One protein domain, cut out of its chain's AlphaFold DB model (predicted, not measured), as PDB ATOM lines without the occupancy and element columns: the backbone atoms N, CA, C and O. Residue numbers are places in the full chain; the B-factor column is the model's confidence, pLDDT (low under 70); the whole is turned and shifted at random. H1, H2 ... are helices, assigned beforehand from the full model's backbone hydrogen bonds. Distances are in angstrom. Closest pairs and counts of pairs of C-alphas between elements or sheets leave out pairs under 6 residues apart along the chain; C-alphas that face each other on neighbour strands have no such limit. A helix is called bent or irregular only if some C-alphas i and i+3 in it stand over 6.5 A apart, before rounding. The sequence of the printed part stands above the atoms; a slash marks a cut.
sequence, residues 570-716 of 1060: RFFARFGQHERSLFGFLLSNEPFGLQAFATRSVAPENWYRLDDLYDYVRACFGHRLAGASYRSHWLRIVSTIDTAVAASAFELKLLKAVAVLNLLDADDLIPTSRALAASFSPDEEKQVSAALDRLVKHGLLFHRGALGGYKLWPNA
ATOM      1  N   ARG A 570     -35.357  21.751  26.706       48.59
ATOM      2  CA  ARG A 570     -34.837  22.106  25.343       48.59
ATOM      3  C   ARG A 570     -36.003  22.609  24.472       48.59
ATOM      4  O   ARG A 570     -35.895  23.559  23.704       48.59
ATOM      5  N   PHE A 571     -37.168  22.031  24.732       52.00
ATOM      6  CA  PHE A 571     -38.475  22.454  24.268       52.00
ATOM      7  C   PHE A 571     -38.938  23.830  24.820       52.00
ATOM      8  O   PHE A 571     -39.821  24.435  24.237       52.00
ATOM      9  N   PHE A 572     -38.355  24.414  25.869       56.34
ATOM     10  CA  PHE A 572     -38.746  25.721  26.415       56.34
ATOM     11  C   PHE A 572     -38.025  26.863  25.720       56.34
ATOM     12  O   PHE A 572     -38.601  27.939  25.575       56.34
ATOM     13  N   ALA A 573     -36.807  26.607  25.243       51.34
ATOM     14  CA  ALA A 573     -36.156  27.474  24.274       51.34
ATOM     15  C   ALA A 573     -36.876  27.451  22.909       51.34
ATOM     16  O   ALA A 573     -36.879  28.465  22.223       51.34
ATOM     17  N   ARG A 574     -37.510  26.323  22.534       51.12
ATOM     18  CA  ARG A 574     -38.145  26.116  21.211       51.12
ATOM     19  C   ARG A 574     -39.675  26.330  21.169       51.12
ATOM     20  O   ARG A 574     -40.215  26.621  20.111       51.12
ATOM     21  N   PHE A 575     -40.374  26.201  22.301       52.41
ATOM     22  CA  PHE A 575     -41.847  26.197  22.424       52.41
ATOM     23  C   PHE A 575     -42.373  26.768  23.768       52.41
ATOM     24  O   PHE A 575     -43.559  26.630  24.094       52.41
ATOM     25  N   GLY A 576     -41.508  27.371  24.591       51.78
ATOM     26  CA  GLY A 576     -41.862  27.978  25.880       51.78
ATOM     27  C   GLY A 576     -41.500  29.459  25.961       51.78
ATOM     28  O   GLY A 576     -41.183  30.095  24.965       51.78
ATOM     29  N   GLN A 577     -41.555  30.022  27.170       45.66
ATOM     30  CA  GLN A 577     -40.917  31.308  27.474       45.66
ATOM     31  C   GLN A 577     -39.635  31.008  28.250       45.66
ATOM     32  O   GLN A 577     -39.663  30.997  29.485       45.66
ATOM     33  N   HIS A 578     -38.577  30.656  27.510       52.62
ATOM     34  CA  HIS A 578     -37.205  30.369  27.955       52.62
ATOM     35  C   HIS A 578     -37.086  29.987  29.450       52.62
ATOM     36  O   HIS A 578     -37.370  28.851  29.837       52.62
ATOM     37  N   GLU A 579     -36.727  30.948  30.303       47.53
ATOM     38  CA  GLU A 579     -36.364  30.752  31.712       47.53
ATOM     39  C   GLU A 579     -37.543  30.427  32.639       47.53
ATOM     40  O   GLU A 579     -37.476  29.465  33.402       47.53
ATOM     41  N   ARG A 580     -38.653  31.183  32.565       53.25
ATOM     42  CA  ARG A 580     -39.847  30.971  33.424       53.25
ATOM     43  C   ARG A 580     -40.356  29.538  33.374       53.25
ATOM     44  O   ARG A 580     -40.918  29.028  34.334       53.25
ATOM     45  N   SER A 581     -40.181  28.941  32.209       57.38
ATOM     46  CA  SER A 581     -40.598  27.590  31.900       57.38
ATOM     47  C   SER A 581     -39.637  26.592  32.555       57.38
ATOM     48  O   SER A 581     -40.070  25.725  33.309       57.38
ATOM     49  N   LEU A 582     -38.323  26.771  32.352       58.62
ATOM     50  CA  LEU A 582     -37.246  25.964  32.948       58.62
ATOM     51  C   LEU A 582     -37.339  25.912  34.480       58.62
ATOM     52  O   LEU A 582     -37.255  24.832  35.062       58.62
ATOM     53  N   PHE A 583     -37.596  27.042  35.134       60.25
ATOM     54  CA  PHE A 583     -37.803  27.061  36.586       60.25
ATOM     55  C   PHE A 583     -39.147  26.442  37.019       60.25
ATOM     56  O   PHE A 583     -39.252  25.950  38.142       60.25
ATOM     57  N   GLY A 584     -40.134  26.361  36.120       57.00
ATOM     58  CA  GLY A 584     -41.318  25.512  36.283       57.00
ATOM     59  C   GLY A 584     -40.950  24.032  36.448       57.00
ATOM     60  O   GLY A 584     -41.386  23.402  37.404       57.00
ATOM     61  N   PHE A 585     -40.059  23.505  35.602       70.31
ATOM     62  CA  PHE A 585     -39.622  22.103  35.686       70.31
ATOM     63  C   PHE A 585     -38.932  21.755  37.002       70.31
ATOM     64  O   PHE A 585     -39.256  20.759  37.646       70.31
ATOM     65  N   LEU A 586     -37.915  22.554  37.336       64.62
ATOM     66  CA  LEU A 586     -36.933  22.221  38.363       64.62
ATOM     67  C   LEU A 586     -37.436  22.551  39.773       64.62
ATOM     68  O   LEU A 586     -37.043  21.891  40.733       64.62
ATOM     69  N   LEU A 587     -38.270  23.592  39.899       60.03
ATOM     70  CA  LEU A 587     -38.616  24.211  41.182       60.03
ATOM     71  C   LEU A 587     -40.126  24.286  41.459       60.03
ATOM     72  O   LEU A 587     -40.498  24.658  42.569       60.03
ATOM     73  N   SER A 588     -40.996  23.964  40.493       54.47
ATOM     74  CA  SER A 588     -42.454  23.968  40.700       54.47
ATOM     75  C   SER A 588     -43.012  22.547  40.744       54.47
ATOM     76  O   SER A 588     -42.567  21.656  40.024       54.47
ATOM     77  N   ASN A 589     -44.016  22.332  41.594       59.19
ATOM     78  CA  ASN A 589     -44.602  21.014  41.848       59.19
ATOM     79  C   ASN A 589     -45.682  20.641  40.809       59.19
ATOM     80  O   ASN A 589     -46.791  20.238  41.156       59.19
ATOM     81  N   GLU A 590     -45.394  20.862  39.525       59.69
ATOM     82  CA  GLU A 590     -46.332  20.575  38.438       59.69
ATOM     83  C   GLU A 590     -46.410  19.056  38.137       59.69
ATOM     84  O   GLU A 590     -45.428  18.342  38.364       59.69
ATOM     85  N   PRO A 591     -47.545  18.521  37.634       56.19
ATOM     86  CA  PRO A 591     -47.739  17.075  37.481       56.19
ATOM     87  C   PRO A 591     -46.706  16.441  36.548       56.19
ATOM     88  O   PRO A 591     -46.542  16.909  35.429       56.19
ATOM     89  N   PHE A 592     -46.059  15.361  37.003       72.50
ATOM     90  CA  PHE A 592     -44.902  14.696  36.370       72.50
ATOM     91  C   PHE A 592     -43.587  15.509  36.364       72.50
ATOM     92  O   PHE A 592     -42.625  15.074  35.750       72.50
ATOM     93  N   GLY A 593     -43.515  16.679  37.015       73.38
ATOM     94  CA  GLY A 593     -42.325  17.547  37.020       73.38
ATOM     95  C   GLY A 593     -41.192  17.022  37.903       73.38
ATOM     96  O   GLY A 593     -41.380  16.061  38.647       73.38
ATOM     97  N   LEU A 594     -40.016  17.665  37.875       76.31
ATOM     98  CA  LEU A 594     -38.846  17.146  38.595       76.31
ATOM     99  C   LEU A 594     -39.068  17.115  40.116       76.31
ATOM    100  O   LEU A 594     -38.717  16.125  40.755       76.31
ATOM    101  N   GLN A 595     -39.711  18.140  40.692       76.31
ATOM    102  CA  GLN A 595     -40.086  18.117  42.114       76.31
ATOM    103  C   GLN A 595     -41.138  17.048  42.428       76.31
ATOM    104  O   GLN A 595     -40.977  16.312  43.398       76.31
ATOM    105  N   ALA A 596     -42.171  16.910  41.592       73.88
ATOM    106  CA  ALA A 596     -43.205  15.897  41.788       73.88
ATOM    107  C   ALA A 596     -42.616  14.475  41.717       73.88
ATOM    108  O   ALA A 596     -42.937  13.626  42.548       73.88
ATOM    109  N   PHE A 597     -41.696  14.227  40.779       78.31
ATOM    110  CA  PHE A 597     -40.949  12.974  40.680       78.31
ATOM    111  C   PHE A 597     -40.048  12.745  41.902       78.31
ATOM    112  O   PHE A 597     -40.028  11.638  42.432       78.31
ATOM    113  N   ALA A 598     -39.352  13.775  42.395       75.44
ATOM    114  CA  ALA A 598     -38.455  13.680  43.553       75.44
ATOM    115  C   ALA A 598     -39.159  13.336  44.886       75.44
ATOM    116  O   ALA A 598     -38.485  13.084  45.881       75.44
ATOM    117  N   THR A 599     -40.498  13.283  44.916       71.62
ATOM    118  CA  THR A 599     -41.264  12.720  46.047       71.62
ATOM    119  C   THR A 599     -41.342  11.186  46.045       71.62
ATOM    120  O   THR A 599     -41.716  10.593  47.058       71.62
ATOM    121  N   ARG A 600     -40.993  10.525  44.928       75.44
ATOM    122  CA  ARG A 600     -40.934   9.058  44.813       75.44
ATOM    123  C   ARG A 600     -39.733   8.512  45.597       75.44
ATOM    124  O   ARG A 600     -38.692   9.157  45.696       75.44
ATOM    125  N   SER A 601     -39.858   7.300  46.138       67.81
ATOM    126  CA  SER A 601     -38.769   6.644  46.875       67.81
ATOM    127  C   SER A 601     -37.552   6.394  45.976       67.81
ATOM    128  O   SER A 601     -37.674   5.765  44.923       67.81
ATOM    129  N   VAL A 602     -36.379   6.863  46.410       66.75
ATOM    130  CA  VAL A 602     -35.111   6.697  45.685       66.75
ATOM    131  C   VAL A 602     -34.746   5.214  45.613       66.75
ATOM    132  O   VAL A 602     -34.509   4.580  46.640       66.75
ATOM    133  N   ALA A 603     -34.690   4.676  44.396       68.56
ATOM    134  CA  ALA A 603     -34.322   3.296  44.095       68.56
ATOM    135  C   ALA A 603     -33.571   3.237  42.745       68.56
ATOM    136  O   ALA A 603     -33.792   4.127  41.917       68.56
ATOM    137  N   PRO A 604     -32.708   2.231  42.492       59.19
ATOM    138  CA  PRO A 604     -31.927   2.109  41.250       59.19
ATOM    139  C   PRO A 604     -32.747   2.135  39.949       59.19
ATOM    140  O   PRO A 604     -32.234   2.519  38.900       59.19
ATOM    141  N   GLU A 605     -34.014   1.742  40.019       60.69
ATOM    142  CA  GLU A 605     -34.991   1.710  38.935       60.69
ATOM    143  C   GLU A 605     -35.778   3.030  38.764       60.69
ATOM    144  O   GLU A 605     -36.276   3.309  37.672       60.69
ATOM    145  N   ASN A 606     -35.837   3.882  39.794       71.25
ATOM    146  CA  ASN A 606     -36.664   5.096  39.847       71.25
ATOM    147  C   ASN A 606     -35.903   6.357  39.386       71.25
ATOM    148  O   ASN A 606     -35.759   7.322  40.138       71.25
ATOM    149  N   TRP A 607     -35.441   6.372  38.134       76.94
ATOM    150  CA  TRP A 607     -34.836   7.557  37.500       76.94
ATOM    151  C   TRP A 607     -35.835   8.302  36.615       76.94
ATOM    152  O   TRP A 607     -36.611   7.665  35.912       76.94
ATOM    153  N   TYR A 608     -35.771   9.637  36.600       80.31
ATOM    154  CA  TYR A 608     -36.557  10.467  35.680       80.31
ATOM    155  C   TYR A 608     -36.045  10.267  34.249       80.31
ATOM    156  O   TYR A 608     -34.872  10.541  33.978       80.31
ATOM    157  N   ARG A 609     -36.899   9.809  33.326       83.62
ATOM    158  CA  ARG A 609     -36.484   9.438  31.955       83.62
ATOM    159  C   ARG A 609     -37.288  10.128  30.855       83.62
ATOM    160  O   ARG A 609     -38.117  10.996  31.119       83.62
ATOM    161  N   LEU A 610     -36.994   9.787  29.595       85.12
ATOM    162  CA  LEU A 610     -37.646  10.374  28.418       85.12
ATOM    163  C   LEU A 610     -39.155  10.059  28.345       85.12
ATOM    164  O   LEU A 610     -39.892  10.794  27.694       85.12
ATOM    165  N   ASP A 611     -39.627   9.022  29.037       84.94
ATOM    166  CA  ASP A 611     -41.042   8.687  29.199       84.94
ATOM    167  C   ASP A 611     -41.741   9.501  30.308       84.94
ATOM    168  O   ASP A 611     -42.820  10.027  30.040       84.94
ATOM    169  N   ASP A 612     -41.126   9.737  31.479       82.69
ATOM    170  CA  ASP A 612     -41.643  10.739  32.442       82.69
ATOM    171  C   ASP A 612     -41.634  12.150  31.820       82.69
ATOM    172  O   ASP A 612     -42.569  12.935  31.986       82.69
ATOM    173  N   LEU A 613     -40.588  12.466  31.044       81.69
ATOM    174  CA  LEU A 613     -40.476  13.682  30.236       81.69
ATOM    175  C   LEU A 613     -41.636  13.780  29.232       81.69
ATOM    176  O   LEU A 613     -42.241  14.846  29.111       81.69
ATOM    177  N   TYR A 614     -41.974  12.679  28.549       85.06
ATOM    178  CA  TYR A 614     -43.111  12.620  27.631       85.06
ATOM    179  C   TYR A 614     -44.465  12.757  28.338       85.06
ATOM    180  O   TYR A 614     -45.373  13.393  27.813       85.06
ATOM    181  N   ASP A 615     -44.656  12.178  29.520       78.75
ATOM    182  CA  ASP A 615     -45.935  12.325  30.223       78.75
ATOM    183  C   ASP A 615     -46.095  13.745  30.773       78.75
ATOM    184  O   ASP A 615     -47.169  14.342  30.645       78.75
ATOM    185  N   TYR A 616     -44.991  14.376  31.184       77.88
ATOM    186  CA  TYR A 616     -44.947  15.829  31.302       77.88
ATOM    187  C   TYR A 616     -45.081  16.536  29.934       77.88
ATOM    188  O   TYR A 616     -45.195  17.737  30.005       77.88
ATOM    189  N   VAL A 617     -45.136  15.904  28.726       70.62
ATOM    190  CA  VAL A 617     -45.613  16.499  27.413       70.62
ATOM    191  C   VAL A 617     -47.096  16.447  27.181       70.62
ATOM    192  O   VAL A 617     -47.656  17.121  26.309       70.62
ATOM    193  N   ARG A 618     -47.755  15.757  28.083       72.31
ATOM    194  CA  ARG A 618     -49.189  15.699  28.170       72.31
ATOM    195  C   ARG A 618     -49.749  16.470  29.368       72.31
ATOM    196  O   ARG A 618     -50.957  16.381  29.554       72.31
ATOM    197  N   ALA A 619     -48.942  17.277  30.089       60.66
ATOM    198  CA  ALA A 619     -49.354  17.978  31.323       60.66
ATOM    199  C   ALA A 619     -49.025  19.503  31.531       60.66
ATOM    200  O   ALA A 619     -49.888  20.189  32.088       60.66
ATOM    201  N   CYS A 620     -47.876  20.103  31.116       60.00
ATOM    202  CA  CYS A 620     -47.471  21.519  31.419       60.00
ATOM    203  C   CYS A 620     -47.308  22.637  30.313       60.00
ATOM    204  O   CYS A 620     -48.091  23.591  30.341       60.00
ATOM    205  N   PHE A 621     -46.380  22.639  29.314       57.47
ATOM    206  CA  PHE A 621     -46.409  23.659  28.192       57.47
ATOM    207  C   PHE A 621     -47.243  23.466  26.859       57.47
ATOM    208  O   PHE A 621     -48.009  24.370  26.513       57.47
ATOM    209  N   GLY A 622     -47.168  22.356  26.103       53.78
ATOM    210  CA  GLY A 622     -47.744  22.112  24.745       53.78
ATOM    211  C   GLY A 622     -49.239  21.750  24.429       53.78
ATOM    212  O   GLY A 622     -49.424  20.806  23.670       53.78
ATOM    213  N   HIS A 623     -50.272  22.544  24.805       49.84
ATOM    214  CA  HIS A 623     -51.387  22.936  23.792       49.84
ATOM    215  C   HIS A 623     -50.515  23.941  22.899       49.84
ATOM    216  O   HIS A 623     -50.622  23.945  21.675       49.84
ATOM    217  N   ARG A 624     -49.576  24.717  23.473       50.44
ATOM    218  CA  ARG A 624     -48.747  25.708  22.757       50.44
ATOM    219  C   ARG A 624     -48.066  25.196  21.474       50.44
ATOM    220  O   ARG A 624     -47.925  25.970  20.537       50.44
ATOM    221  N   LEU A 625     -47.747  23.901  21.387       49.94
ATOM    222  CA  LEU A 625     -47.236  23.237  20.176       49.94
ATOM    223  C   LEU A 625     -48.166  23.348  18.965       49.94
ATOM    224  O   LEU A 625     -47.705  23.509  17.841       49.94
ATOM    225  N   ALA A 626     -49.478  23.292  19.191       43.75
ATOM    226  CA  ALA A 626     -50.487  23.359  18.142       43.75
ATOM    227  C   ALA A 626     -50.713  24.784  17.592       43.75
ATOM    228  O   ALA A 626     -51.568  24.967  16.726       43.75
ATOM    229  N   GLY A 627     -49.984  25.785  18.100       40.91
ATOM    230  CA  GLY A 627     -49.997  27.173  17.624       40.91
ATOM    231  C   GLY A 627     -48.732  27.601  16.870       40.91
ATOM    232  O   GLY A 627     -48.590  28.784  16.582       40.91
ATOM    233  N   ALA A 628     -47.815  26.672  16.583       43.25
ATOM    234  CA  ALA A 628     -46.568  26.909  15.855       43.25
ATOM    235  C   ALA A 628     -46.392  25.876  14.722       43.25
ATOM    236  O   ALA A 628     -47.180  24.935  14.601       43.25
ATOM    237  N   SER A 629     -45.320  26.003  13.934       44.16
ATOM    238  CA  SER A 629     -44.991  25.177  12.753       44.16
ATOM    239  C   SER A 629     -44.758  23.671  13.005       44.16
ATOM    240  O   SER A 629     -44.379  22.947  12.095       44.16
ATOM    241  N   TYR A 630     -45.020  23.175  14.219       50.53
ATOM    242  CA  TYR A 630     -44.809  21.784  14.645       50.53
ATOM    243  C   TYR A 630     -46.127  21.068  15.026       50.53
ATOM    244  O   TYR A 630     -46.111  19.962  15.577       50.53
ATOM    245  N   ARG A 631     -47.284  21.689  14.738       55.41
ATOM    246  CA  ARG A 631     -48.632  21.192  15.077       55.41
ATOM    247  C   ARG A 631     -48.915  19.774  14.568       55.41
ATOM    248  O   ARG A 631     -49.445  18.968  15.334       55.41
ATOM    249  N   SER A 632     -48.598  19.478  13.303       53.81
ATOM    250  CA  SER A 632     -48.932  18.190  12.674       53.81
ATOM    251  C   SER A 632     -48.147  17.025  13.291       53.81
ATOM    252  O   SER A 632     -48.744  15.997  13.615       53.81
ATOM    253  N   HIS A 633     -46.856  17.212  13.584       62.19
ATOM    254  CA  HIS A 633     -46.049  16.221  14.306       62.19
ATOM    255  C   HIS A 633     -46.581  15.917  15.709       62.19
ATOM    256  O   HIS A 633     -46.733  14.746  16.059       62.19
ATOM    257  N   TRP A 634     -46.897  16.941  16.512       71.38
ATOM    258  CA  TRP A 634     -47.294  16.711  17.904       71.38
ATOM    259  C   TRP A 634     -48.595  15.898  18.035       71.38
ATOM    260  O   TRP A 634     -48.664  14.965  18.834       71.38
ATOM    261  N   LEU A 635     -49.606  16.187  17.211       60.38
ATOM    262  CA  LEU A 635     -50.869  15.435  17.231       60.38
ATOM    263  C   LEU A 635     -50.695  13.986  16.744       60.38
ATOM    264  O   LEU A 635     -51.272  13.069  17.327       60.38
ATOM    265  N   ARG A 636     -49.864  13.766  15.713       68.12
ATOM    266  CA  ARG A 636     -49.580  12.426  15.167       68.12
ATOM    267  C   ARG A 636     -48.874  11.542  16.201       68.12
ATOM    268  O   ARG A 636     -49.280  10.403  16.401       68.12
ATOM    269  N   ILE A 637     -47.908  12.109  16.926       77.75
ATOM    270  CA  ILE A 637     -47.199  11.470  18.046       77.75
ATOM    271  C   ILE A 637     -48.156  10.971  19.142       77.75
ATOM    272  O   ILE A 637     -48.015   9.841  19.606       77.75
ATOM    273  N   VAL A 638     -49.123  11.795  19.567       74.19
ATOM    274  CA  VAL A 638     -50.105  11.403  20.597       74.19
ATOM    275  C   VAL A 638     -51.004  10.272  20.092       74.19
ATOM    276  O   VAL A 638     -51.195   9.286  20.800       74.19
ATOM    277  N   SER A 639     -51.482  10.375  18.849       69.81
ATOM    278  CA  SER A 639     -52.349   9.366  18.226       69.81
ATOM    279  C   SER A 639     -51.692   7.981  18.144       69.81
ATOM    280  O   SER A 639     -52.300   6.988  18.547       69.81
ATOM    281  N   THR A 640     -50.429   7.897  17.706       78.38
ATOM    282  CA  THR A 640     -49.696   6.618  17.627       78.38
ATOM    283  C   THR A 640     -49.469   5.991  19.011       78.38
ATOM    284  O   THR A 640     -49.510   4.772  19.144       78.38
ATOM    285  N   ILE A 641     -49.269   6.800  20.059       81.25
ATOM    286  CA  ILE A 641     -49.076   6.299  21.433       81.25
ATOM    287  C   ILE A 641     -50.394   5.832  22.069       81.25
ATOM    288  O   ILE A 641     -50.394   4.826  22.772       81.25
ATOM    289  N   ASP A 642     -51.516   6.507  21.802       74.38
ATOM    290  CA  ASP A 642     -52.829   6.113  22.341       74.38
ATOM    291  C   ASP A 642     -53.419   4.878  21.655       74.38
ATOM    292  O   ASP A 642     -54.086   4.064  22.291       74.38
ATOM    293  N   THR A 643     -53.172   4.720  20.353       69.62
ATOM    294  CA  THR A 643     -53.651   3.563  19.580       69.62
ATOM    295  C   THR A 643     -52.827   2.293  19.816       69.62
ATOM    296  O   THR A 643     -53.286   1.196  19.492       69.62
ATOM    297  N   ALA A 644     -51.666   2.396  20.471       75.31
ATOM    298  CA  ALA A 644     -50.789   1.286  20.848       75.31
ATOM    299  C   ALA A 644     -51.322   0.419  22.018       75.31
ATOM    300  O   ALA A 644     -50.550  -0.068  22.839       75.31
ATOM    301  N   VAL A 645     -52.638   0.186  22.106       65.44
ATOM    302  CA  VAL A 645     -53.308  -0.502  23.235       65.44
ATOM    303  C   VAL A 645     -52.815  -1.944  23.446       65.44
ATOM    304  O   VAL A 645     -52.863  -2.460  24.559       65.44
ATOM    305  N   ALA A 646     -52.308  -2.594  22.393       71.62
ATOM    306  CA  ALA A 646     -51.726  -3.938  22.452       71.62
ATOM    307  C   ALA A 646     -50.220  -3.965  22.801       71.62
ATOM    308  O   ALA A 646     -49.635  -5.046  22.870       71.62
ATOM    309  N   ALA A 647     -49.573  -2.810  22.990       77.88
ATOM    310  CA  ALA A 647     -48.165  -2.730  23.369       77.88
ATOM    311  C   ALA A 647     -47.981  -2.969  24.877       77.88
ATOM    312  O   ALA A 647     -48.764  -2.503  25.708       77.88
ATOM    313  N   SER A 648     -46.914  -3.677  25.251       83.25
ATOM    314  CA  SER A 648     -46.557  -3.876  26.658       83.25
ATOM    315  C   SER A 648     -46.157  -2.565  27.341       83.25
ATOM    316  O   SER A 648     -45.768  -1.589  26.698       83.25
ATOM    317  N   ALA A 649     -46.166  -2.558  28.679       81.69
ATOM    318  CA  ALA A 649     -45.755  -1.397  29.469       81.69
ATOM    319  C   ALA A 649     -44.346  -0.878  29.107       81.69
ATOM    320  O   ALA A 649     -44.112   0.325  29.166       81.69
ATOM    321  N   PHE A 650     -43.426  -1.758  28.692       83.62
ATOM    322  CA  PHE A 650     -42.091  -1.365  28.235       83.62
ATOM    323  C   PHE A 650     -42.093  -0.792  26.809       83.62
ATOM    324  O   PHE A 650     -41.500   0.258  26.564       83.62
ATOM    325  N   GLU A 651     -42.816  -1.423  25.881       85.31
ATOM    326  CA  GLU A 651     -42.987  -0.918  24.511       85.31
ATOM    327  C   GLU A 651     -43.658   0.472  24.500       85.31
ATOM    328  O   GLU A 651     -43.257   1.338  23.725       85.31
ATOM    329  N   LEU A 652     -44.591   0.745  25.420       86.19
ATOM    330  CA  LEU A 652     -45.181   2.077  25.603       86.19
ATOM    331  C   LEU A 652     -44.159   3.125  26.079       86.19
ATOM    332  O   LEU A 652     -44.143   4.230  25.535       86.19
ATOM    333  N   LYS A 653     -43.268   2.807  27.033       87.44
ATOM    334  CA  LYS A 653     -42.161   3.717  27.404       87.44
ATOM    335  C   LYS A 653     -41.240   4.001  26.214       87.44
ATOM    336  O   LYS A 653     -40.817   5.135  26.002       87.44
ATOM    337  N   LEU A 654     -40.948   2.972  25.420       87.81
ATOM    338  CA  LEU A 654     -40.080   3.065  24.250       87.81
ATOM    339  C   LEU A 654     -40.687   3.959  23.154       87.81
ATOM    340  O   LEU A 654     -39.991   4.827  22.628       87.81
ATOM    341  N   LEU A 655     -41.993   3.839  22.883       89.25
ATOM    342  CA  LEU A 655     -42.725   4.760  21.999       89.25
ATOM    343  C   LEU A 655     -42.668   6.212  22.514       89.25
ATOM    344  O   LEU A 655     -42.418   7.129  21.732       89.25
ATOM    345  N   LYS A 656     -42.828   6.431  23.828       90.31
ATOM    346  CA  LYS A 656     -42.706   7.760  24.463       90.31
ATOM    347  C   LYS A 656     -41.296   8.359  24.350       90.31
ATOM    348  O   LYS A 656     -41.159   9.554  24.086       90.31
ATOM    349  N   ALA A 657     -40.249   7.544  24.467       86.88
ATOM    350  CA  ALA A 657     -38.872   7.986  24.236       86.88
ATOM    351  C   ALA A 657     -38.637   8.387  22.766       86.88
ATOM    352  O   ALA A 657     -38.103   9.469  22.501       86.88
ATOM    353  N   VAL A 658     -39.114   7.582  21.802       87.94
ATOM    354  CA  VAL A 658     -39.084   7.942  20.370       87.94
ATOM    355  C   VAL A 658     -39.858   9.237  20.116       87.94
ATOM    356  O   VAL A 658     -39.380  10.079  19.359       87.94
ATOM    357  N   ALA A 659     -41.000   9.451  20.777       84.94
ATOM    358  CA  ALA A 659     -41.803  10.663  20.642       84.94
ATOM    359  C   ALA A 659     -41.066  11.944  21.035       84.94
ATOM    360  O   ALA A 659     -41.120  12.916  20.286       84.94
ATOM    361  N   VAL A 660     -40.368  11.970  22.175       83.06
ATOM    362  CA  VAL A 660     -39.629  13.173  22.596       83.06
ATOM    363  C   VAL A 660     -38.490  13.480  21.621       83.06
ATOM    364  O   VAL A 660     -38.302  14.637  21.250       83.06
ATOM    365  N   LEU A 661     -37.785  12.456  21.137       80.38
ATOM    366  CA  LEU A 661     -36.703  12.614  20.158       80.38
ATOM    367  C   LEU A 661     -37.237  13.034  18.770       80.38
ATOM    368  O   LEU A 661     -36.689  13.933  18.140       80.38
ATOM    369  N   ASN A 662     -38.365  12.469  18.325       78.44
ATOM    370  CA  ASN A 662     -39.094  12.888  17.119       78.44
ATOM    371  C   ASN A 662     -39.656  14.321  17.213       78.44
ATOM    372  O   ASN A 662     -39.736  15.000  16.196       78.44
ATOM    373  N   LEU A 663     -40.055  14.783  18.404       74.62
ATOM    374  CA  LEU A 663     -40.596  16.132  18.626       74.62
ATOM    375  C   LEU A 663     -39.501  17.207  18.711       74.62
ATOM    376  O   LEU A 663     -39.749  18.372  18.401       74.62
ATOM    377  N   LEU A 664     -38.300  16.823  19.153       70.94
ATOM    378  CA  LEU A 664     -37.130  17.697  19.175       70.94
ATOM    379  C   LEU A 664     -36.460  17.833  17.799       70.94
ATOM    380  O   LEU A 664     -35.764  18.825  17.622       70.94
ATOM    381  N   ASP A 665     -36.669  16.868  16.890       64.62
ATOM    382  CA  ASP A 665     -36.105  16.723  15.529       64.62
ATOM    383  C   ASP A 665     -34.806  17.521  15.308       64.62
ATOM    384  O   ASP A 665     -34.806  18.686  14.890       64.62
ATOM    385  N   ALA A 666     -33.704  16.877  15.688       62.81
ATOM    386  CA  ALA A 666     -32.342  17.380  15.600       62.81
ATOM    387  C   ALA A 666     -31.397  16.214  15.272       62.81
ATOM    388  O   ALA A 666     -31.580  15.099  15.772       62.81
ATOM    389  N   ASP A 667     -30.398  16.467  14.428       59.56
ATOM    390  CA  ASP A 667     -29.545  15.416  13.860       59.56
ATOM    391  C   ASP A 667     -28.561  14.807  14.883       59.56
ATOM    392  O   ASP A 667     -28.085  13.689  14.689       59.56
ATOM    393  N   ASP A 668     -28.319  15.487  16.015       60.78
ATOM    394  CA  ASP A 668     -27.566  14.973  17.171       60.78
ATOM    395  C   ASP A 668     -28.367  13.970  18.027       60.78
ATOM    396  O   ASP A 668     -27.786  13.218  18.809       60.78
ATOM    397  N   LEU A 669     -29.698  13.947  17.884       69.06
ATOM    398  CA  LEU A 669     -30.633  13.205  18.739       69.06
ATOM    399  C   LEU A 669     -31.574  12.282  17.945       69.06
ATOM    400  O   LEU A 669     -32.716  12.035  18.340       69.06
ATOM    401  N   ILE A 670     -31.089  11.726  16.831       79.19
ATOM    402  CA  ILE A 670     -31.835  10.733  16.047       79.19
ATOM    403  C   ILE A 670     -32.106   9.484  16.916       79.19
ATOM    404  O   ILE A 670     -31.156   8.872  17.420       79.19
ATOM    405  N   PRO A 671     -33.372   9.038  17.063       84.06
ATOM    406  CA  PRO A 671     -33.717   7.824  17.803       84.06
ATOM    407  C   PRO A 671     -33.292   6.578  17.014       84.06
ATOM    408  O   PRO A 671     -34.076   5.961  16.295       84.06
ATOM    409  N   THR A 672     -32.016   6.228  17.133       86.94
ATOM    410  CA  THR A 672     -31.433   4.957  16.688       86.94
ATOM    411  C   THR A 672     -31.578   3.896  17.778       86.94
ATOM    412  O   THR A 672     -31.757   4.231  18.948       86.94
ATOM    413  N   SER A 673     -31.441   2.611  17.435       82.56
ATOM    414  CA  SER A 673     -31.529   1.517  18.415       82.56
ATOM    415  C   SER A 673     -30.540   1.704  19.573       82.56
ATOM    416  O   SER A 673     -30.895   1.453  20.718       82.56
ATOM    417  N   ARG A 674     -29.338   2.237  19.296       83.44
ATOM    418  CA  ARG A 674     -28.305   2.552  20.300       83.44
ATOM    419  C   ARG A 674     -28.662   3.758  21.183       83.44
ATOM    420  O   ARG A 674     -28.400   3.719  22.380       83.44
ATOM    421  N   ALA A 675     -29.257   4.813  20.621       81.50
ATOM    422  CA  ALA A 675     -29.687   5.982  21.396       81.50
ATOM    423  C   ALA A 675     -30.886   5.659  22.310       81.50
ATOM    424  O   ALA A 675     -30.948   6.106  23.454       81.50
ATOM    425  N   LEU A 676     -31.813   4.831  21.818       87.00
ATOM    426  CA  LEU A 676     -32.949   4.343  22.597       87.00
ATOM    427  C   LEU A 676     -32.498   3.352  23.678       87.00
ATOM    428  O   LEU A 676     -32.934   3.485  24.815       87.00
ATOM    429  N   ALA A 677     -31.579   2.429  23.369       84.38
ATOM    430  CA  ALA A 677     -30.946   1.530  24.340       84.38
ATOM    431  C   ALA A 677     -30.357   2.297  25.539       84.38
ATOM    432  O   ALA A 677     -30.744   2.053  26.680       84.38
ATOM    433  N   ALA A 678     -29.542   3.323  25.266       81.44
ATOM    434  CA  ALA A 678     -28.932   4.187  26.280       81.44
ATOM    435  C   ALA A 678     -29.923   5.075  27.076       81.44
ATOM    436  O   ALA A 678     -29.497   5.815  27.960       81.44
ATOM    437  N   SER A 679     -31.227   5.028  26.774       80.56
ATOM    438  CA  SER A 679     -32.273   5.777  27.491       80.56
ATOM    439  C   SER A 679     -32.957   4.976  28.617       80.56
ATOM    440  O   SER A 679     -33.806   5.530  29.320       80.56
ATOM    441  N   PHE A 680     -32.612   3.695  28.806       83.50
ATOM    442  CA  PHE A 680     -33.222   2.789  29.796       83.50
ATOM    443  C   PHE A 680     -32.180   2.160  30.745       83.50
ATOM    444  O   PHE A 680     -30.994   2.473  30.670       83.50
ATOM    445  N   SER A 681     -32.610   1.322  31.699       79.94
ATOM    446  CA  SER A 681     -31.676   0.604  32.590       79.94
ATOM    447  C   SER A 681     -30.945  -0.539  31.866       79.94
ATOM    448  O   SER A 681     -31.496  -1.068  30.904       79.94
ATOM    449  N   PRO A 682     -29.782  -1.018  32.355       77.69
ATOM    450  CA  PRO A 682     -29.041  -2.128  31.734       77.69
ATOM    451  C   PRO A 682     -29.809  -3.460  31.591       77.69
ATOM    452  O   PRO A 682     -29.401  -4.325  30.816       77.69
ATOM    453  N   ASP A 683     -30.911  -3.655  32.324       74.94
ATOM    454  CA  ASP A 683     -31.775  -4.844  32.213       74.94
ATOM    455  C   ASP A 683     -33.008  -4.624  31.317       74.94
ATOM    456  O   ASP A 683     -33.531  -5.573  30.726       74.94
ATOM    457  N   GLU A 684     -33.432  -3.371  31.136       78.31
ATOM    458  CA  GLU A 684     -34.370  -2.956  30.084       78.31
ATOM    459  C   GLU A 684     -33.667  -2.862  28.710       78.31
ATOM    460  O   GLU A 684     -34.256  -3.217  27.693       78.31
ATOM    461  N   GLU A 685     -32.395  -2.450  28.668       80.44
ATOM    462  CA  GLU A 685     -31.586  -2.249  27.454       80.44
ATOM    463  C   GLU A 685     -31.566  -3.503  26.564       80.44
ATOM    464  O   GLU A 685     -31.839  -3.442  25.363       80.44
ATOM    465  N   LYS A 686     -31.360  -4.667  27.193       79.69
ATOM    466  CA  LYS A 686     -31.366  -6.005  26.573       79.69
ATOM    467  C   LYS A 686     -32.681  -6.337  25.853       79.69
ATOM    468  O   LYS A 686     -32.707  -7.216  24.996       79.69
ATOM    469  N   GLN A 687     -33.771  -5.649  26.194       82.81
ATOM    470  CA  GLN A 687     -35.114  -5.864  25.652       82.81
ATOM    471  C   GLN A 687     -35.464  -4.870  24.531       82.81
ATOM    472  O   GLN A 687     -36.414  -5.114  23.784       82.81
ATOM    473  N   VAL A 688     -34.704  -3.773  24.371       85.12
ATOM    474  CA  VAL A 688     -35.028  -2.675  23.439       85.12
ATOM    475  C   VAL A 688     -35.091  -3.146  21.988       85.12
ATOM    476  O   VAL A 688     -36.079  -2.855  21.321       85.12
ATOM    477  N   SER A 689     -34.109  -3.910  21.492       84.50
ATOM    478  CA  SER A 689     -34.124  -4.364  20.085       84.50
ATOM    479  C   SER A 689     -35.371  -5.201  19.779       84.50
ATOM    480  O   SER A 689     -36.149  -4.859  18.893       84.50
ATOM    481  N   ALA A 690     -35.637  -6.219  20.601       85.38
ATOM    482  CA  ALA A 690     -36.790  -7.100  20.433       85.38
ATOM    483  C   ALA A 690     -38.146  -6.393  20.639       85.38
ATOM    484  O   ALA A 690     -39.176  -6.943  20.251       85.38
ATOM    485  N   ALA A 691     -38.178  -5.217  21.275       86.62
ATOM    486  CA  ALA A 691     -39.357  -4.357  21.373       86.62
ATOM    487  C   ALA A 691     -39.525  -3.468  20.122       86.62
ATOM    488  O   ALA A 691     -40.634  -3.353  19.602       86.62
ATOM    489  N   LEU A 692     -38.433  -2.905  19.585       87.31
ATOM    490  CA  LEU A 692     -38.443  -2.136  18.330       87.31
ATOM    491  C   LEU A 692     -38.952  -2.985  17.159       87.31
ATOM    492  O   LEU A 692     -39.849  -2.551  16.438       87.31
ATOM    493  N   ASP A 693     -38.447  -4.213  17.017       83.50
ATOM    494  CA  ASP A 693     -38.821  -5.113  15.918       83.50
ATOM    495  C   ASP A 693     -40.321  -5.474  15.948       83.50
ATOM    496  O   ASP A 693     -40.981  -5.539  14.907       83.50
ATOM    497  N   ARG A 694     -40.898  -5.640  17.149       84.69
ATOM    498  CA  ARG A 694     -42.344  -5.859  17.345       84.69
ATOM    499  C   ARG A 694     -43.168  -4.612  17.036       84.69
ATOM    500  O   ARG A 694     -44.175  -4.716  16.339       84.69
ATOM    501  N   LEU A 695     -42.741  -3.440  17.503       85.31
ATOM    502  CA  LEU A 695     -43.431  -2.173  17.248       85.31
ATOM    503  C   LEU A 695     -43.430  -1.789  15.762       85.31
ATOM    504  O   LEU A 695     -44.440  -1.284  15.269       85.31
ATOM    505  N   VAL A 696     -42.350  -2.080  15.030       83.06
ATOM    506  CA  VAL A 696     -42.315  -1.937  13.565       83.06
ATOM    507  C   VAL A 696     -43.250  -2.946  12.897       83.06
ATOM    508  O   VAL A 696     -44.077  -2.565  12.069       83.06
ATOM    509  N   LYS A 697     -43.205  -4.224  13.299       79.88
ATOM    510  CA  LYS A 697     -44.079  -5.275  12.748       79.88
ATOM    511  C   LYS A 697     -45.577  -5.022  12.988       79.88
ATOM    512  O   LYS A 697     -46.397  -5.464  12.190       79.88
ATOM    513  N   HIS A 698     -45.935  -4.308  14.055       76.94
ATOM    514  CA  HIS A 698     -47.311  -3.893  14.353       76.94
ATOM    515  C   HIS A 698     -47.699  -2.525  13.753       76.94
ATOM    516  O   HIS A 698     -48.802  -2.050  14.011       76.94
ATOM    517  N   GLY A 699     -46.833  -1.884  12.956       72.25
ATOM    518  CA  GLY A 699     -47.140  -0.609  12.293       72.25
ATOM    519  C   GLY A 699     -47.203   0.606  13.228       72.25
ATOM    520  O   GLY A 699     -47.822   1.610  12.884       72.25
ATOM    521  N   LEU A 700     -46.581   0.522  14.409       79.25
ATOM    522  CA  LEU A 700     -46.504   1.608  15.397       79.25
ATOM    523  C   LEU A 700     -45.176   2.383  15.316       79.25
ATOM    524  O   LEU A 700     -45.089   3.517  15.787       79.25
ATOM    525  N   LEU A 701     -44.146   1.794  14.699       79.12
ATOM    526  CA  LEU A 701     -42.884   2.453  14.356       79.12
ATOM    527  C   LEU A 701     -42.506   2.203  12.893       79.12
ATOM    528  O   LEU A 701     -42.813   1.165  12.316       79.12
ATOM    529  N   PHE A 702     -41.789   3.160  12.311       80.50
ATOM    530  CA  PHE A 702     -41.357   3.163  10.914       80.50
ATOM    531  C   PHE A 702     -39.888   3.594  10.825       80.50
ATOM    532  O   PHE A 702     -39.419   4.370  11.658       80.50
ATOM    533  N   HIS A 703     -39.134   3.108   9.838       73.56
ATOM    534  CA  HIS A 703     -37.711   3.447   9.691       73.56
ATOM    535  C   HIS A 703     -37.506   4.791   8.967       73.56
ATOM    536  O   HIS A 703     -38.153   5.063   7.958       73.56
ATOM    537  N   ARG A 704     -36.549   5.617   9.423       64.75
ATOM    538  CA  ARG A 704     -36.196   6.951   8.866       64.75
ATOM    539  C   ARG A 704     -35.386   6.864   7.547       64.75
ATOM    540  O   ARG A 704     -34.567   7.729   7.252       64.75
ATOM    541  N   GLY A 705     -35.606   5.822   6.740       59.19
ATOM    542  CA  GLY A 705     -34.897   5.589   5.477       59.19
ATOM    543  C   GLY A 705     -33.382   5.392   5.641       59.19
ATOM    544  O   GLY A 705     -32.913   4.919   6.676       59.19
ATOM    545  N   ALA A 706     -32.614   5.770   4.614       49.34
ATOM    546  CA  ALA A 706     -31.172   5.509   4.508       49.34
ATOM    547  C   ALA A 706     -30.295   6.158   5.603       49.34
ATOM    548  O   ALA A 706     -29.157   5.739   5.791       49.34
ATOM    549  N   LEU A 707     -30.813   7.149   6.340       51.19
ATOM    550  CA  LEU A 707     -30.113   7.799   7.460       51.19
ATOM    551  C   LEU A 707     -30.225   7.021   8.787       51.19
ATOM    552  O   LEU A 707     -29.500   7.314   9.734       51.19
ATOM    553  N   GLY A 708     -31.115   6.024   8.863       63.66
ATOM    554  CA  GLY A 708     -31.310   5.188  10.048       63.66
ATOM    555  C   GLY A 708     -32.120   5.833  11.184       63.66
ATOM    556  O   GLY A 708     -32.377   7.035  11.223       63.66
ATOM    557  N   GLY A 709     -32.547   4.993  12.131       77.00
ATOM    558  CA  GLY A 709     -33.426   5.372  13.245       77.00
ATOM    559  C   GLY A 709     -34.924   5.238  12.945       77.00
ATOM    560  O   GLY A 709     -35.317   4.788  11.866       77.00
ATOM    561  N   TYR A 710     -35.757   5.599  13.924       82.50
ATOM    562  CA  TYR A 710     -37.200   5.310  13.941       82.50
ATOM    563  C   TYR A 710     -38.085   6.574  13.993       82.50
ATOM    564  O   TYR A 710     -37.704   7.618  14.529       82.50
ATOM    565  N   LYS A 711     -39.305   6.473  13.457       78.88
ATOM    566  CA  LYS A 711     -40.366   7.489  13.534       78.88
ATOM    567  C   LYS A 711     -41.709   6.869  13.921       78.88
ATOM    568  O   LYS A 711     -41.997   5.734  13.554       78.88
ATOM    569  N   LEU A 712     -42.550   7.640  14.608       78.44
ATOM    570  CA  LEU A 712     -43.926   7.267  14.995       78.44
ATOM    571  C   LEU A 712     -44.965   7.448  13.871       78.44
ATOM    572  O   LEU A 712     -46.168   7.450  14.133       78.44
ATOM    573  N   TRP A 713     -44.530   7.661  12.626       68.88
ATOM    574  CA  TRP A 713     -45.418   7.836  11.479       68.88
ATOM    575  C   TRP A 713     -44.768   7.405  10.153       68.88
ATOM    576  O   TRP A 713     -43.550   7.535  10.017       68.88
ATOM    577  N   PRO A 714     -45.562   6.924   9.172       57.56
ATOM    578  CA  PRO A 714     -45.032   6.248   7.987       57.56
ATOM    579  C   PRO A 714     -44.340   7.158   6.968       57.56
ATOM    580  O   PRO A 714     -43.355   6.730   6.380       57.56
ATOM    581  N   ASN A 715     -44.830   8.383   6.735       45.16
ATOM    582  CA  ASN A 715     -44.282   9.279   5.703       45.16
ATOM    583  C   ASN A 715     -44.373  10.773   6.055       45.16
ATOM    584  O   ASN A 715     -45.080  11.164   6.990       45.16
ATOM    585  N   ALA A 716     -43.577  11.565   5.331       50.31
ATOM    586  CA  ALA A 716     -43.040  12.874   5.702       50.31
ATOM    587  C   ALA A 716     -44.048  13.947   6.162       50.31
ATOM    588  O   ALA A 716     -45.209  13.971   5.771       50.31
TER     589      ALA A 716
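This is residues 570 to 716 of the 1060 residues of an uncharacterized protein of Novosphingobium sp. 28-62-57 (UniProt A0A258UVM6). A long helix, H7, lies in the middle of the larger part of this domain: H6 runs side by side with it as a helical hairpin, the short H4 crosses it, and H9, with the short H8, crosses near its beginning. The first three helices, H1, H2 and H3, make a strip along one side of this body, with H1 coming close to H5 and H7 but not clearly touching them and H2 and H3 farther out, and a tail without a named helix, residues 698 to 716, follows H9. The printed part has 147 residues with nine named helices, H1 to H9 in chain order, which hold 80 of them, and no named strand; the class is all helix. The whole is compact, with a radius of gyration of the C-alphas of 15.4 A and spans of 40 by 40 by 29 A.

H1, residues 570 to 575, begins at C-alpha 570 (-34.837, 22.106, 25.343). H2, residues 578 to 587, is 14.7 A long. H3, residues 594 to 597, H4, residues 610 to 615, and H5, residues 624 to 627, are short. H6, residues 631 to 643, measures 18.9 A, and H7, residues 649 to 664, measures 23.3 A from C-alpha 649 (-45.755, -1.397, 29.469). H8 is residues 673 to 677. H9, residues 682 to 697, is 24.4 A long and ends at C-alpha 697 (-44.079, -5.275, 12.748); it is irregular, with C-alphas 686 and 689 7.2 A apart, and has a kink of 37 degrees near residue 690.

H7 is the hub, touching four helices. H6 and H7, a hairpin, run opposite ways at a shallow tilt of 4 degrees; their closest C-alphas, Ile 637 and Ala 659, are 6.0 A apart. H4 touches residues 653 to 660 of H7, about perpendicular at 87 degrees, closest at the C-alphas of Leu 610 and Ala 657, 5.0 A. H9 touches residues 650 to 654 of H7, about perpendicular at 79 degrees, closest at the C-alphas of Glu 651 and Ala 691, 5.9 A. H8 and H7 only just touch, with 3 pairs of C-alphas within 8 A, closest at Ala 657 and Leu 676, 7.1 A. H2 touches H1 and H3 only at the corner, and is apart from H4 to H9. Every O i to N i+4 pair is within hydrogen-bond range in H1, H2, H4, H6, H7 and H8, and 7 of 12 are in H9; H3 and H5 are too short for such a pair.

The C-alphas farthest apart, those of Thr 599 and Ala 706, are 43.4 A apart. The printed part has no cut, and the link from H3 to H4, 12 residues, is long. Residues 702 to 703 pair with 710 to 711, antiparallel. The mean pLDDT of the printed part is 70.6, with 60 residues under 70, among them 570 to 584 and 619 to 633.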